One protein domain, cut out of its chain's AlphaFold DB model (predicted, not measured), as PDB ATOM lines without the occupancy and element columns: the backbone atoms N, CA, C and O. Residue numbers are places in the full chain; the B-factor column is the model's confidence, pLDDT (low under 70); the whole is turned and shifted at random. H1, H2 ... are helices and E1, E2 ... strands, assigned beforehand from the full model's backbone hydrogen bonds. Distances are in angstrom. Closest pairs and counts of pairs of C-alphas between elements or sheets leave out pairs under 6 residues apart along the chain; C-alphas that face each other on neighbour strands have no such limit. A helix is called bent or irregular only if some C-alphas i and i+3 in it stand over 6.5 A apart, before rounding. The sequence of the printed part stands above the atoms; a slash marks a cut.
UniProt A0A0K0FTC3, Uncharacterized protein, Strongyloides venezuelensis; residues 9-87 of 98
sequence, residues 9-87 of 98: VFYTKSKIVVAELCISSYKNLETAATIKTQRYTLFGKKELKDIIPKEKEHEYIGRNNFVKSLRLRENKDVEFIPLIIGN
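AT A GLANCE: This is residues 9 to 87 of the 98 residues of an uncharacterized protein of Strongyloides venezuelensis (UniProt A0A0K0FTC3). Two long parallel strands, E2 and E3, run side by side with the short E1 at the edge by E2, and helices H1 and H3 cover one face of this narrow sheet, leaving the other bare. H2 sits beyond H1, off the sheet, at the end of a long link. The 79 printed residues include E1, E2, H1, H2, H3 and E3 in chain order; the sheet, order E1, E2, E3, is mixed, and so is the class, helices and strands. The whole is compact, with a radius of gyration of the C-alphas of 13.3 A and spans of 38 by 30 by 20 A.

IN THESE COORDINATES: E1, residues 9 to 11, begins at C-alpha 9 (-6.973, 23.998, -28.226). E2, residues 15 to 24, is 27.8 A long. H1, residues 26 to 41, is 23.5 A long. H2 is residues 54 to 60 and H3 residues 66 to 74. H1 and H2 are irregular: C-alphas 27 and 30 are 7.9 A apart, and C-alphas 55 and 58 are 7.1 A apart. E3, residues 77 to 86, is 28.7 A long and ends at C-alpha 86 (4.016, 5.251, -27.239).

HOW THE PARTS SIT: E1 and E2 form an antiparallel hairpin, with N 10 and O 17 at 2.8 A. E2 and E3 are parallel at 19 degrees, with N 18 and O 79 at 2.8 A; with H1, H2 and H3 between them they make a strand-helix-strand unit, two parallel neighbour strands joined through helices. H1 and H3 lie on the same face of the sheet, giving two layers, helices over strands. H1 is over E3, at a height over the sheet of 7.6 A, and runs along the strands, at 21 degrees to E3 on the local plane; the closest C-alphas, of Tyr 26 and Gly 86, are 5.2 A apart. H3, at a height of 8.5 A, is also over E3 and slantwise to it at 35 degrees on the local plane; the closest C-alphas, of Arg 71 and Val 78, are 5.6 A apart. H1, with residues 40 to 41 alone, and H3 touch only at their ends, the closest C-alphas, of Tyr 40 and Phe 66, being 5.7 A apart. H2 is not on the sheet and is only just apart from H1, at 8.5 A. In H3 every O i to N i+4 pair is within hydrogen-bond range, in H1 10 of 12, and in H2 0 of 3, with 3 of 4 O i to N i+3 pairs.

THE WHOLE: The C-alphas farthest apart, of Lys 27 and Asn 75, are 38.0 A apart. The printed part has no cut. The link from H1 to H2, residues 42 to 53, is long. The pLDDT is under 70 at residues 44 to 47, 49 and 61 to 64.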
ATOM      1  N   VAL A   9      -5.857  23.412 -28.976       93.50
ATOM      2  CA  VAL A   9      -6.973  23.998 -28.226       93.50
ATOM      3  C   VAL A   9      -8.223  23.889 -29.083       93.50
ATOM      4  O   VAL A   9      -8.301  24.492 -30.152       93.50
ATOM      5  N   PHE A  10      -9.201  23.119 -28.619       95.00
ATOM      6  CA  PHE A  10     -10.442  22.865 -29.336       95.00
ATOM      7  C   PHE A  10     -11.639  23.420 -28.566       95.00
ATOM      8  O   PHE A  10     -11.880  23.071 -27.409       95.00
ATOM      9  N   TYR A  11     -12.407  24.289 -29.219       95.75
ATOM     10  CA  TYR A  11     -13.576  24.933 -28.632       95.75
ATOM     11  C   TYR A  11     -14.838  24.160 -28.999       95.75
ATOM     12  O   TYR A  11     -15.178  24.018 -30.171       95.75
ATOM     13  N   THR A  12     -15.577  23.708 -27.987       92.44
ATOM     14  CA  THR A  12     -16.913  23.129 -28.165       92.44
ATOM     15  C   THR A  12     -17.984  24.074 -27.623       92.44
ATOM     16  O   THR A  12     -17.687  25.109 -27.011       92.44
ATOM     17  N   LYS A  13     -19.260  23.718 -27.825       91.00
ATOM     18  CA  LYS A  13     -20.384  24.474 -27.256       91.00
ATOM     19  C   LYS A  13     -20.330  24.503 -25.723       91.00
ATOM     20  O   LYS A  13     -20.488  25.577 -25.155       91.00
ATOM     21  N   SER A  14     -20.041  23.371 -25.074       91.06
ATOM     22  CA  SER A  14     -20.095  23.221 -23.611       91.06
ATOM     23  C   SER A  14     -18.756  23.418 -22.895       91.06
ATOM     24  O   SER A  14     -18.745  23.925 -21.782       91.06
ATOM     25  N   LYS A  15     -17.628  23.055 -23.517       95.25
ATOM     26  CA  LYS A  15     -16.291  23.114 -22.898       95.25
ATOM     27  C   LYS A  15     -15.175  23.457 -23.884       95.25
ATOM     28  O   LYS A  15     -15.366  23.408 -25.101       95.25
ATOM     29  N   ILE A  16     -14.001  23.779 -23.367       95.88
ATOM     30  CA  ILE A  16     -12.759  23.898 -24.129       95.88
ATOM     31  C   ILE A  16     -11.888  22.697 -23.779       95.88
ATOM     32  O   ILE A  16     -11.689  22.387 -22.606       95.88
ATOM     33  N   VAL A  17     -11.373  22.021 -24.798       94.88
ATOM     34  CA  VAL A  17     -10.419  20.928 -24.631       94.88
ATOM     35  C   VAL A  17      -9.039  21.459 -24.966       94.88
ATOM     36  O   VAL A  17      -8.814  22.001 -26.047       94.88
ATOM     37  N   VAL A  18      -8.119  21.309 -24.025       92.69
ATOM     38  CA  VAL A  18      -6.705  21.607 -24.208       92.69
ATOM     39  C   VAL A  18      -5.979  20.279 -24.272       92.69
ATOM     40  O   VAL A  18      -6.113  19.469 -23.360       92.69
ATOM     41  N   ALA A  19      -5.221  20.055 -25.334       92.19
ATOM     42  CA  ALA A  19      -4.459  18.834 -25.488       92.19
ATOM     43  C   ALA A  19      -3.008  19.126 -25.853       92.19
ATOM     44  O   ALA A  19      -2.700  20.075 -26.576       92.19
ATOM     45  N   GLU A  20      -2.127  18.293 -25.320       90.81
ATOM     46  CA  GLU A  20      -0.688  18.353 -25.542       90.81
ATOM     47  C   GLU A  20      -0.223  16.993 -26.040       90.81
ATOM     48  O   GLU A  20      -0.496  15.974 -25.399       90.81
ATOM     49  N   LEU A  21       0.506  16.991 -27.148       90.25
ATOM     50  CA  LEU A  21       1.114  15.803 -27.707       90.25
ATOM     51  C   LEU A  21       2.453  15.519 -27.021       90.25
ATOM     52  O   LEU A  21       3.269  16.402 -26.751       90.25
ATOM     53  N   CYS A  22       2.713  14.247 -26.747       87.81
ATOM     54  CA  CYS A  22       4.019  13.800 -26.293       87.81
ATOM     55  C   CYS A  22       4.312  12.413 -26.844       87.81
ATOM     56  O   CYS A  22       3.473  11.520 -26.774       87.81
ATOM     57  N   ILE A  23       5.521  12.235 -27.366       87.88
ATOM     58  CA  ILE A  23       6.055  10.920 -27.708       87.88
ATOM     59  C   ILE A  23       6.911  10.471 -26.527       87.88
ATOM     60  O   ILE A  23       7.794  11.208 -26.087       87.88
ATOM     61  N   SER A  24       6.634   9.282 -25.999       85.75
ATOM     62  CA  SER A  24       7.382   8.706 -24.882       85.75
ATOM     63  C   SER A  24       7.633   7.223 -25.128       85.75
ATOM     64  O   SER A  24       6.904   6.568 -25.875       85.75
ATOM     65  N   SER A  25       8.668   6.675 -24.491       84.06
ATOM     66  CA  SER A  25       8.850   5.226 -24.474       84.06
ATOM     67  C   SER A  25       7.690   4.572 -23.723       84.06
ATOM     68  O   SER A  25       7.145   5.152 -22.781       84.06
ATOM     69  N   TYR A  26       7.338   3.336 -24.089       80.44
ATOM     70  CA  TYR A  26       6.262   2.593 -23.417       80.44
ATOM     71  C   TYR A  26       6.408   2.560 -21.880       80.44
ATOM     72  O   TYR A  26       5.430   2.701 -21.150       80.44
ATOM     73  N   LYS A  27       7.644   2.444 -21.377       83.19
ATOM     74  CA  LYS A  27       7.941   2.403 -19.932       83.19
ATOM     75  C   LYS A  27       7.632   3.715 -19.203       83.19
ATOM     76  O   LYS A  27       7.448   3.696 -17.994       83.19
ATOM     77  N   ASN A  28       7.575   4.830 -19.930       86.38
ATOM     78  CA  ASN A  28       7.470   6.177 -19.374       86.38
ATOM     79  C   ASN A  28       6.145   6.866 -19.747       86.38
ATOM     80  O   ASN A  28       6.039   8.086 -19.608       86.38
ATOM     81  N   LEU A  29       5.145   6.132 -20.254       86.94
ATOM     82  CA  LEU A  29       3.869   6.718 -20.694       86.94
ATOM     83  C   LEU A  29       3.141   7.433 -19.550       86.94
ATOM     84  O   LEU A  29       2.745   8.589 -19.692       86.94
ATOM     85  N   GLU A  30       3.015   6.768 -18.403       88.06
ATOM     86  CA  GLU A  30       2.322   7.306 -17.228       88.06
ATOM     87  C   GLU A  30       3.073   8.497 -16.616       88.06
ATOM     88  O   GLU A  30       2.477   9.527 -16.288       88.06
ATOM     89  N   THR A  31       4.402   8.394 -16.538       88.31
ATOM     90  CA  THR A  31       5.281   9.478 -16.084       88.31
ATOM     91  C   THR A  31       5.122  10.712 -16.973       88.31
ATOM     92  O   THR A  31       4.937  11.821 -16.469       88.31
ATOM     93  N   ALA A  32       5.127  10.529 -18.297       88.25
ATOM     94  CA  ALA A  32       4.945  11.616 -19.254       88.25
ATOM     95  C   ALA A  32       3.553  12.259 -19.134       88.25
ATOM     96  O   ALA A  32       3.453  13.489 -19.087       88.25
ATOM     97  N   ALA A  33       2.492  11.451 -19.018       89.44
ATOM     98  CA  ALA A  33       1.128  11.937 -18.808       89.44
ATOM     99  C   ALA A  33       1.016  12.788 -17.535       89.44
ATOM    100  O   ALA A  33       0.436  13.879 -17.561       89.44
ATOM    101  N   THR A  34       1.619  12.320 -16.442       88.94
ATOM    102  CA  THR A  34       1.614  13.009 -15.147       88.94
ATOM    103  C   THR A  34       2.331  14.353 -15.232       88.94
ATOM    104  O   THR A  34       1.741  15.378 -14.896       88.94
ATOM    105  N   ILE A  35       3.559  14.387 -15.766       87.38
ATOM    106  CA  ILE A  35       4.338  15.633 -15.894       87.38
ATOM    107  C   ILE A  35       3.589  16.664 -16.744       87.38
ATOM    108  O   ILE A  35       3.526  17.842 -16.381       87.38
ATOM    109  N   LYS A  36       3.006  16.245 -17.876       87.31
ATOM    110  CA  LYS A  36       2.232  17.147 -18.740       87.31
ATOM    111  C   LYS A  36       0.979  17.650 -18.031       87.31
ATOM    112  O   LYS A  36       0.732  18.851 -18.041       87.31
ATOM    113  N   THR A  37       0.238  16.774 -17.357       87.94
ATOM    114  CA  THR A  37      -0.943  17.174 -16.580       87.94
ATOM    115  C   THR A  37      -0.572  18.220 -15.539       87.94
ATOM    116  O   THR A  37      -1.102  19.328 -15.580       87.94
ATOM    117  N   GLN A  38       0.420  17.935 -14.693       85.25
ATOM    118  CA  GLN A  38       0.883  18.861 -13.659       85.25
ATOM    119  C   GLN A  38       1.354  20.200 -14.248       85.25
ATOM    120  O   GLN A  38       1.061  21.252 -13.687       85.25
ATOM    121  N   ARG A  39       2.005  20.203 -15.418       83.06
ATOM    122  CA  ARG A  39       2.450  21.433 -16.102       83.06
ATOM    123  C   ARG A  39       1.292  22.356 -16.484       83.06
ATOM    124  O   ARG A  39       1.444  23.575 -16.429       83.06
ATOM    125  N   TYR A  40       0.157  21.788 -16.887       83.56
ATOM    126  CA  TYR A  40      -0.997  22.548 -17.368       83.56
ATOM    127  C   TYR A  40      -2.057  22.808 -16.288       83.56
ATOM    128  O   TYR A  40      -2.831  23.762 -16.429       83.56
ATOM    129  N   THR A  41      -2.082  22.018 -15.207       81.62
ATOM    130  CA  THR A  41      -3.108  22.084 -14.149       81.62
ATOM    131  C   THR A  41      -2.591  22.534 -12.781       81.62
ATOM    132  O   THR A  41      -3.393  23.012 -11.977       81.62
ATOM    133  N   LEU A  42      -1.283  22.471 -12.516       78.94
ATOM    134  CA  LEU A  42      -0.645  22.969 -11.291       78.94
ATOM    135  C   LEU A  42       0.219  24.203 -11.597       78.94
ATOM    136  O   LEU A  42       0.608  24.458 -12.736       78.94
ATOM    137  N   PHE A  43       0.456  25.055 -10.598       70.94
ATOM    138  CA  PHE A  43       1.175  26.312 -10.806       70.94
ATOM    139  C   PHE A  43       2.686  26.088 -10.987       70.94
ATOM    140  O   PHE A  43       3.370  25.685 -10.050       70.94
ATOM    141  N   GLY A  44       3.230  26.436 -12.160       56.81
ATOM    142  CA  GLY A  44       4.670  26.397 -12.436       56.81
ATOM    143  C   GLY A  44       5.192  27.696 -13.058       56.81
ATOM    144  O   GLY A  44       4.809  28.063 -14.164       56.81
ATOM    145  N   LYS A  45       6.110  28.399 -12.374       55.06
ATOM    146  CA  LYS A  45       6.911  29.499 -12.967       55.06
ATOM    147  C   LYS A  45       8.108  28.990 -13.791       55.06
ATOM    148  O   LYS A  45       8.730  29.773 -14.505       55.06
ATOM    149  N   LYS A  46       8.453  27.707 -13.656       58.09
ATOM    150  CA  LYS A  46       9.562  27.015 -14.326       58.09
ATOM    151  C   LYS A  46       9.061  25.709 -14.932       58.09
ATOM    152  O   LYS A  46       8.037  25.179 -14.510       58.09
ATOM    153  N   GLU A  47       9.803  25.211 -15.909       61.88
ATOM    154  CA  GLU A  47       9.561  23.904 -16.502       61.88
ATOM    155  C   GLU A  47       9.663  22.803 -15.436       61.88
ATOM    156  O   GLU A  47      10.676  22.703 -14.742       61.88
ATOM    157  N   LEU A  48       8.600  22.004 -15.291       70.06
ATOM    158  CA  LEU A  48       8.627  20.799 -14.463       70.06
ATOM    159  C   LEU A  48       9.582  19.795 -15.107       70.06
ATOM    160  O   LEU A  48       9.332  19.351 -16.233       70.06
ATOM    161  N   LYS A  49      10.667  19.488 -14.390       67.38
ATOM    162  CA  LYS A  49      11.646  18.452 -14.746       67.38
ATOM    163  C   LYS A  49      11.329  17.108 -14.090       67.38
ATOM    164  O   LYS A  49      11.605  16.080 -14.690       67.38
ATOM    165  N   ASP A  50      10.688  17.149 -12.923       77.56
ATOM    166  CA  ASP A  50      10.347  15.988 -12.107       77.56
ATOM    167  C   ASP A  50       8.865  16.022 -11.717       77.56
ATOM    168  O   ASP A  50       8.236  17.087 -11.700       77.56
ATOM    169  N   ILE A  51       8.314  14.847 -11.405       82.19
ATOM    170  CA  ILE A  51       6.938  14.699 -10.922       82.19
ATOM    171  C   ILE A  51       6.831  15.272  -9.511       82.19
ATOM    172  O   ILE A  51       7.633  14.947  -8.632       82.19
ATOM    173  N   ILE A  52       5.798  16.077  -9.277       82.62
ATOM    174  CA  ILE A  52       5.417  16.473  -7.922       82.62
ATOM    175  C   ILE A  52       4.684  15.286  -7.279       82.62
ATOM    176  O   ILE A  52       3.712  14.804  -7.865       82.62
ATOM    177  N   PRO A  53       5.106  14.801  -6.097       84.88
ATOM    178  CA  PRO A  53       4.374  13.760  -5.381       84.88
ATOM    179  C   PRO A  53       2.928  14.183  -5.111       84.88
ATOM    180  O   PRO A  53       2.675  15.340  -4.766       84.88
ATOM    181  N   LYS A  54       1.981  13.248  -5.236       82.06
ATOM    182  CA  LYS A  54       0.537  13.520  -5.152       82.06
ATOM    183  C   LYS A  54       0.155  14.237  -3.856       82.06
ATOM    184  O   LYS A  54      -0.613  15.194  -3.861       82.06
ATOM    185  N   GLU A  55       0.732  13.802  -2.744       86.12
ATOM    186  CA  GLU A  55       0.525  14.373  -1.418       86.12
ATOM    187  C   GLU A  55       0.990  15.826  -1.308       86.12
ATOM    188  O   GLU A  55       0.473  16.542  -0.462       86.12
ATOM    189  N   LYS A  56       1.892  16.292  -2.180       82.38
ATOM    190  CA  LYS A  56       2.383  17.677  -2.215       82.38
ATOM    191  C   LYS A  56       1.690  18.540  -3.261       82.38
ATOM    192  O   LYS A  56       1.890  19.747  -3.249       82.38
ATOM    193  N   GLU A  57       0.861  17.978  -4.146       77.81
ATOM    194  CA  GLU A  57       0.217  18.749  -5.224       77.81
ATOM    195  C   GLU A  57      -0.577  19.946  -4.693       77.81
ATOM    196  O   GLU A  57      -0.539  21.016  -5.297       77.81
ATOM    197  N   HIS A  58      -1.225  19.797  -3.533       79.00
ATOM    198  CA  HIS A  58      -2.003  20.849  -2.875       79.00
ATOM    199  C   HIS A  58      -1.193  22.121  -2.566       79.00
ATOM    200  O   HIS A  58      -1.749  23.217  -2.614       79.00
ATOM    201  N   GLU A  59       0.117  22.001  -2.336       78.25
ATOM    202  CA  GLU A  59       1.032  23.130  -2.104       78.25
ATOM    203  C   GLU A  59       1.239  23.982  -3.372       78.25
ATOM    204  O   GLU A  59       1.623  25.151  -3.301       78.25
ATOM    205  N   TYR A  60       0.948  23.411  -4.546       73.88
ATOM    206  CA  TYR A  60       1.085  24.033  -5.867       73.88
ATOM    207  C   TYR A  60      -0.271  24.444  -6.463       73.88
ATOM    208  O   TYR A  60      -0.339  24.984  -7.576       73.88
ATOM    209  N   ILE A  61      -1.363  24.228  -5.720       63.62
ATOM    210  CA  ILE A  61      -2.707  24.693  -6.060       63.62
ATOM    211  C   ILE A  61      -2.839  26.147  -5.592       63.62
ATOM    212  O   ILE A  61      -2.702  26.447  -4.413       63.62
ATOM    213  N   GLY A  62      -3.135  27.082  -6.505       57.84
ATOM    214  CA  GLY A  62      -3.513  28.440  -6.075       57.84
ATOM    215  C   GLY A  62      -3.218  29.608  -7.013       57.84
ATOM    216  O   GLY A  62      -3.779  30.681  -6.808       57.84
ATOM    217  N   ARG A  63      -2.416  29.459  -8.075       56.41
ATOM    218  CA  ARG A  63      -2.073  30.579  -8.987       56.41
ATOM    219  C   ARG A  63      -2.164  30.191 -10.474       56.41
ATOM    220  O   ARG A  63      -2.271  29.012 -10.788       56.41
ATOM    221  N   ASN A  64      -2.211  31.195 -11.364       62.12
ATOM    222  CA  ASN A  64      -2.520  31.078 -12.805       62.12
ATOM    223  C   ASN A  64      -1.725  29.959 -13.510       62.12
ATOM    224  O   ASN A  64      -0.548  30.136 -13.816       62.12
ATOM    225  N   ASN A  65      -2.386  28.836 -13.796       75.00
ATOM    226  CA  ASN A  65      -1.977  27.872 -14.822       75.00
ATOM    227  C   ASN A  65      -2.814  28.105 -16.093       75.00
ATOM    228  O   ASN A  65      -3.810  28.837 -16.053       75.00
ATOM    229  N   PHE A  66      -2.404  27.533 -17.226       81.06
ATOM    230  CA  PHE A  66      -3.046  27.792 -18.520       81.06
ATOM    231  C   PHE A  66      -4.542  27.447 -18.506       81.06
ATOM    232  O   PHE A  66      -5.358  28.270 -18.915       81.06
ATOM    233  N   VAL A  67      -4.910  26.283 -17.960       85.31
ATOM    234  CA  VAL A  67      -6.301  25.800 -17.903       85.31
ATOM    235  C   VAL A  67      -7.180  26.735 -17.073       85.31
ATOM    236  O   VAL A  67      -8.244  27.151 -17.527       85.31
ATOM    237  N   LYS A  68      -6.723  27.124 -15.878       83.25
ATOM    238  CA  LYS A  68      -7.425  28.072 -15.003       83.25
ATOM    239  C   LYS A  68      -7.542  29.449 -15.657       83.25
ATOM    240  O   LYS A  68      -8.608  30.052 -15.607       83.25
ATOM    241  N   SER A  69      -6.469  29.925 -16.290       84.69
ATOM    242  CA  SER A  69      -6.455  31.225 -16.973       84.69
ATOM    243  C   SER A  69      -7.447  31.248 -18.135       84.69
ATOM    244  O   SER A  69      -8.209  32.200 -18.277       84.69
ATOM    245  N   LEU A  70      -7.473  30.179 -18.935       88.06
ATOM    246  CA  LEU A  70      -8.390  30.033 -20.060       88.06
ATOM    247  C   LEU A  70      -9.842  29.923 -19.584       88.06
ATOM    248  O   LEU A  70     -10.706  30.601 -20.127       88.06
ATOM    249  N   ARG A  71     -10.098  29.156 -18.517       89.19
ATOM    250  CA  ARG A  71     -11.429  29.034 -17.904       89.19
ATOM    251  C   ARG A  71     -11.982  30.383 -17.464       89.19
ATOM    252  O   ARG A  71     -13.128  30.696 -17.763       89.19
ATOM    253  N   LEU A  72     -11.162  31.180 -16.776       87.75
ATOM    254  CA  LEU A  72     -11.551  32.509 -16.300       87.75
ATOM    255  C   LEU A  72     -11.752  33.497 -17.455       87.75
ATOM    256  O   LEU A  72     -12.699  34.273 -17.425       87.75
ATOM    257  N   ARG A  73     -10.882  33.462 -18.474       89.75
ATOM    258  CA  ARG A  73     -10.959  34.365 -19.632       89.75
ATOM    259  C   ARG A  73     -12.182  34.093 -20.507       89.75
ATOM    260  O   ARG A  73     -12.810  35.032 -20.976       89.75
ATOM    261  N   GLU A  74     -12.485  32.823 -20.744       92.50
ATOM    262  CA  GLU A  74     -13.540  32.392 -21.672       92.50
ATOM    263  C   GLU A  74     -14.876  32.120 -20.965       92.50
ATOM    264  O   GLU A  74     -15.870  31.830 -21.627       92.50
ATOM    265  N   ASN A  75     -14.896  32.170 -19.626       92.38
ATOM    266  CA  ASN A  75     -16.037  31.817 -18.779       92.38
ATOM    267  C   ASN A  75     -16.694  30.479 -19.184       92.38
ATOM    268  O   ASN A  75     -17.914  30.366 -19.309       92.38
ATOM    269  N   LYS A  76     -15.861  29.468 -19.454       93.25
ATOM    270  CA  LYS A  76     -16.267  28.143 -19.941       93.25
ATOM    271  C   LYS A  76     -15.391  27.072 -19.310       93.25
ATOM    272  O   LYS A  76     -14.201  27.304 -19.104       93.25
ATOM    273  N   ASP A  77     -15.958  25.899 -19.040       93.44
ATOM    274  CA  ASP A  77     -15.195  24.769 -18.514       93.44
ATOM    275  C   ASP A  77     -14.041  24.388 -19.438       93.44
ATOM    276  O   ASP A  77     -14.161  24.403 -20.664       93.44
ATOM    277  N   VAL A  78     -12.909  24.040 -18.828       91.25
ATOM    278  CA  VAL A  78     -11.682  23.668 -19.538       91.25
ATOM    279  C   VAL A  78     -11.162  22.360 -18.972       91.25
ATOM    280  O   VAL A  78     -10.937  22.262 -17.761       91.25
ATOM    281  N   GLU A  79     -10.958  21.399 -19.866       92.31
ATOM    282  CA  GLU A  79     -10.387  20.081 -19.601       92.31
ATOM    283  C   GLU A  79      -9.025  19.969 -20.285       92.31
ATOM    284  O   GLU A  79      -8.857  20.419 -21.421       92.31
ATOM    285  N   PHE A  80      -8.059  19.376 -19.588       90.69
ATOM    286  CA  PHE A  80      -6.745  19.083 -20.143       90.69
ATOM    287  C   PHE A  80      -6.605  17.588 -20.420       90.69
ATOM    288  O   PHE A  80      -6.896  16.779 -19.541       90.69
ATOM    289  N   ILE A  81      -6.126  17.238 -21.614       92.00
ATOM    290  CA  ILE A  81      -5.911  15.857 -22.051       92.00
ATOM    291  C   ILE A  81      -4.455  15.698 -22.520       92.00
ATOM    292  O   ILE A  81      -4.084  16.248 -23.560       92.00
ATOM    293  N   PRO A  82      -3.609  14.937 -21.805       91.19
ATOM    294  CA  PRO A  82      -2.305  14.551 -22.326       91.19
ATOM    295  C   PRO A  82      -2.475  13.480 -23.416       91.19
ATOM    296  O   PRO A  82      -2.936  12.373 -23.148       91.19
ATOM    297  N   LEU A  83      -2.079  13.792 -24.649       91.44
ATOM    298  CA  LEU A  83      -2.049  12.848 -25.766       91.44
ATOM    299  C   LEU A  83      -0.664  12.201 -25.820       91.44
ATOM    300  O   LEU A  83       0.250  12.704 -26.474       91.44
ATOM    301  N   ILE A  84      -0.492  11.100 -25.089       88.12
ATOM    302  CA  ILE A  84       0.785  10.382 -25.046       88.12
ATOM    303  C   ILE A  84       0.784   9.263 -26.088       88.12
ATOM    304  O   ILE A  84       0.002   8.318 -25.996       88.12
ATOM    305  N   ILE A  85       1.682   9.361 -27.063       86.56
ATOM    306  CA  ILE A  85       1.921   8.326 -28.066       86.56
ATOM    307  C   ILE A  85       3.144   7.515 -27.636       86.56
ATOM    308  O   ILE A  85       4.237   8.053 -27.452       86.56
ATOM    309  N   GLY A  86       2.942   6.210 -27.474       81.75
ATOM    310  CA  GLY A  86       4.016   5.251 -27.239       81.75
ATOM    311  C   GLY A  86       4.578   4.681 -28.532       81.75
ATOM    312  O   GLY A  86       3.852   4.491 -29.508       81.75
ATOM    313  N   ASN A  87       5.857   4.323 -28.511       71.44
ATOM    314  CA  ASN A  87       6.492   3.481 -29.523       71.44
ATOM    315  C   ASN A  87       6.019   2.013 -29.399       71.44
ATOM    316  O   ASN A  87       6.776   1.124 -29.010       71.44
TER     317      ASN A  87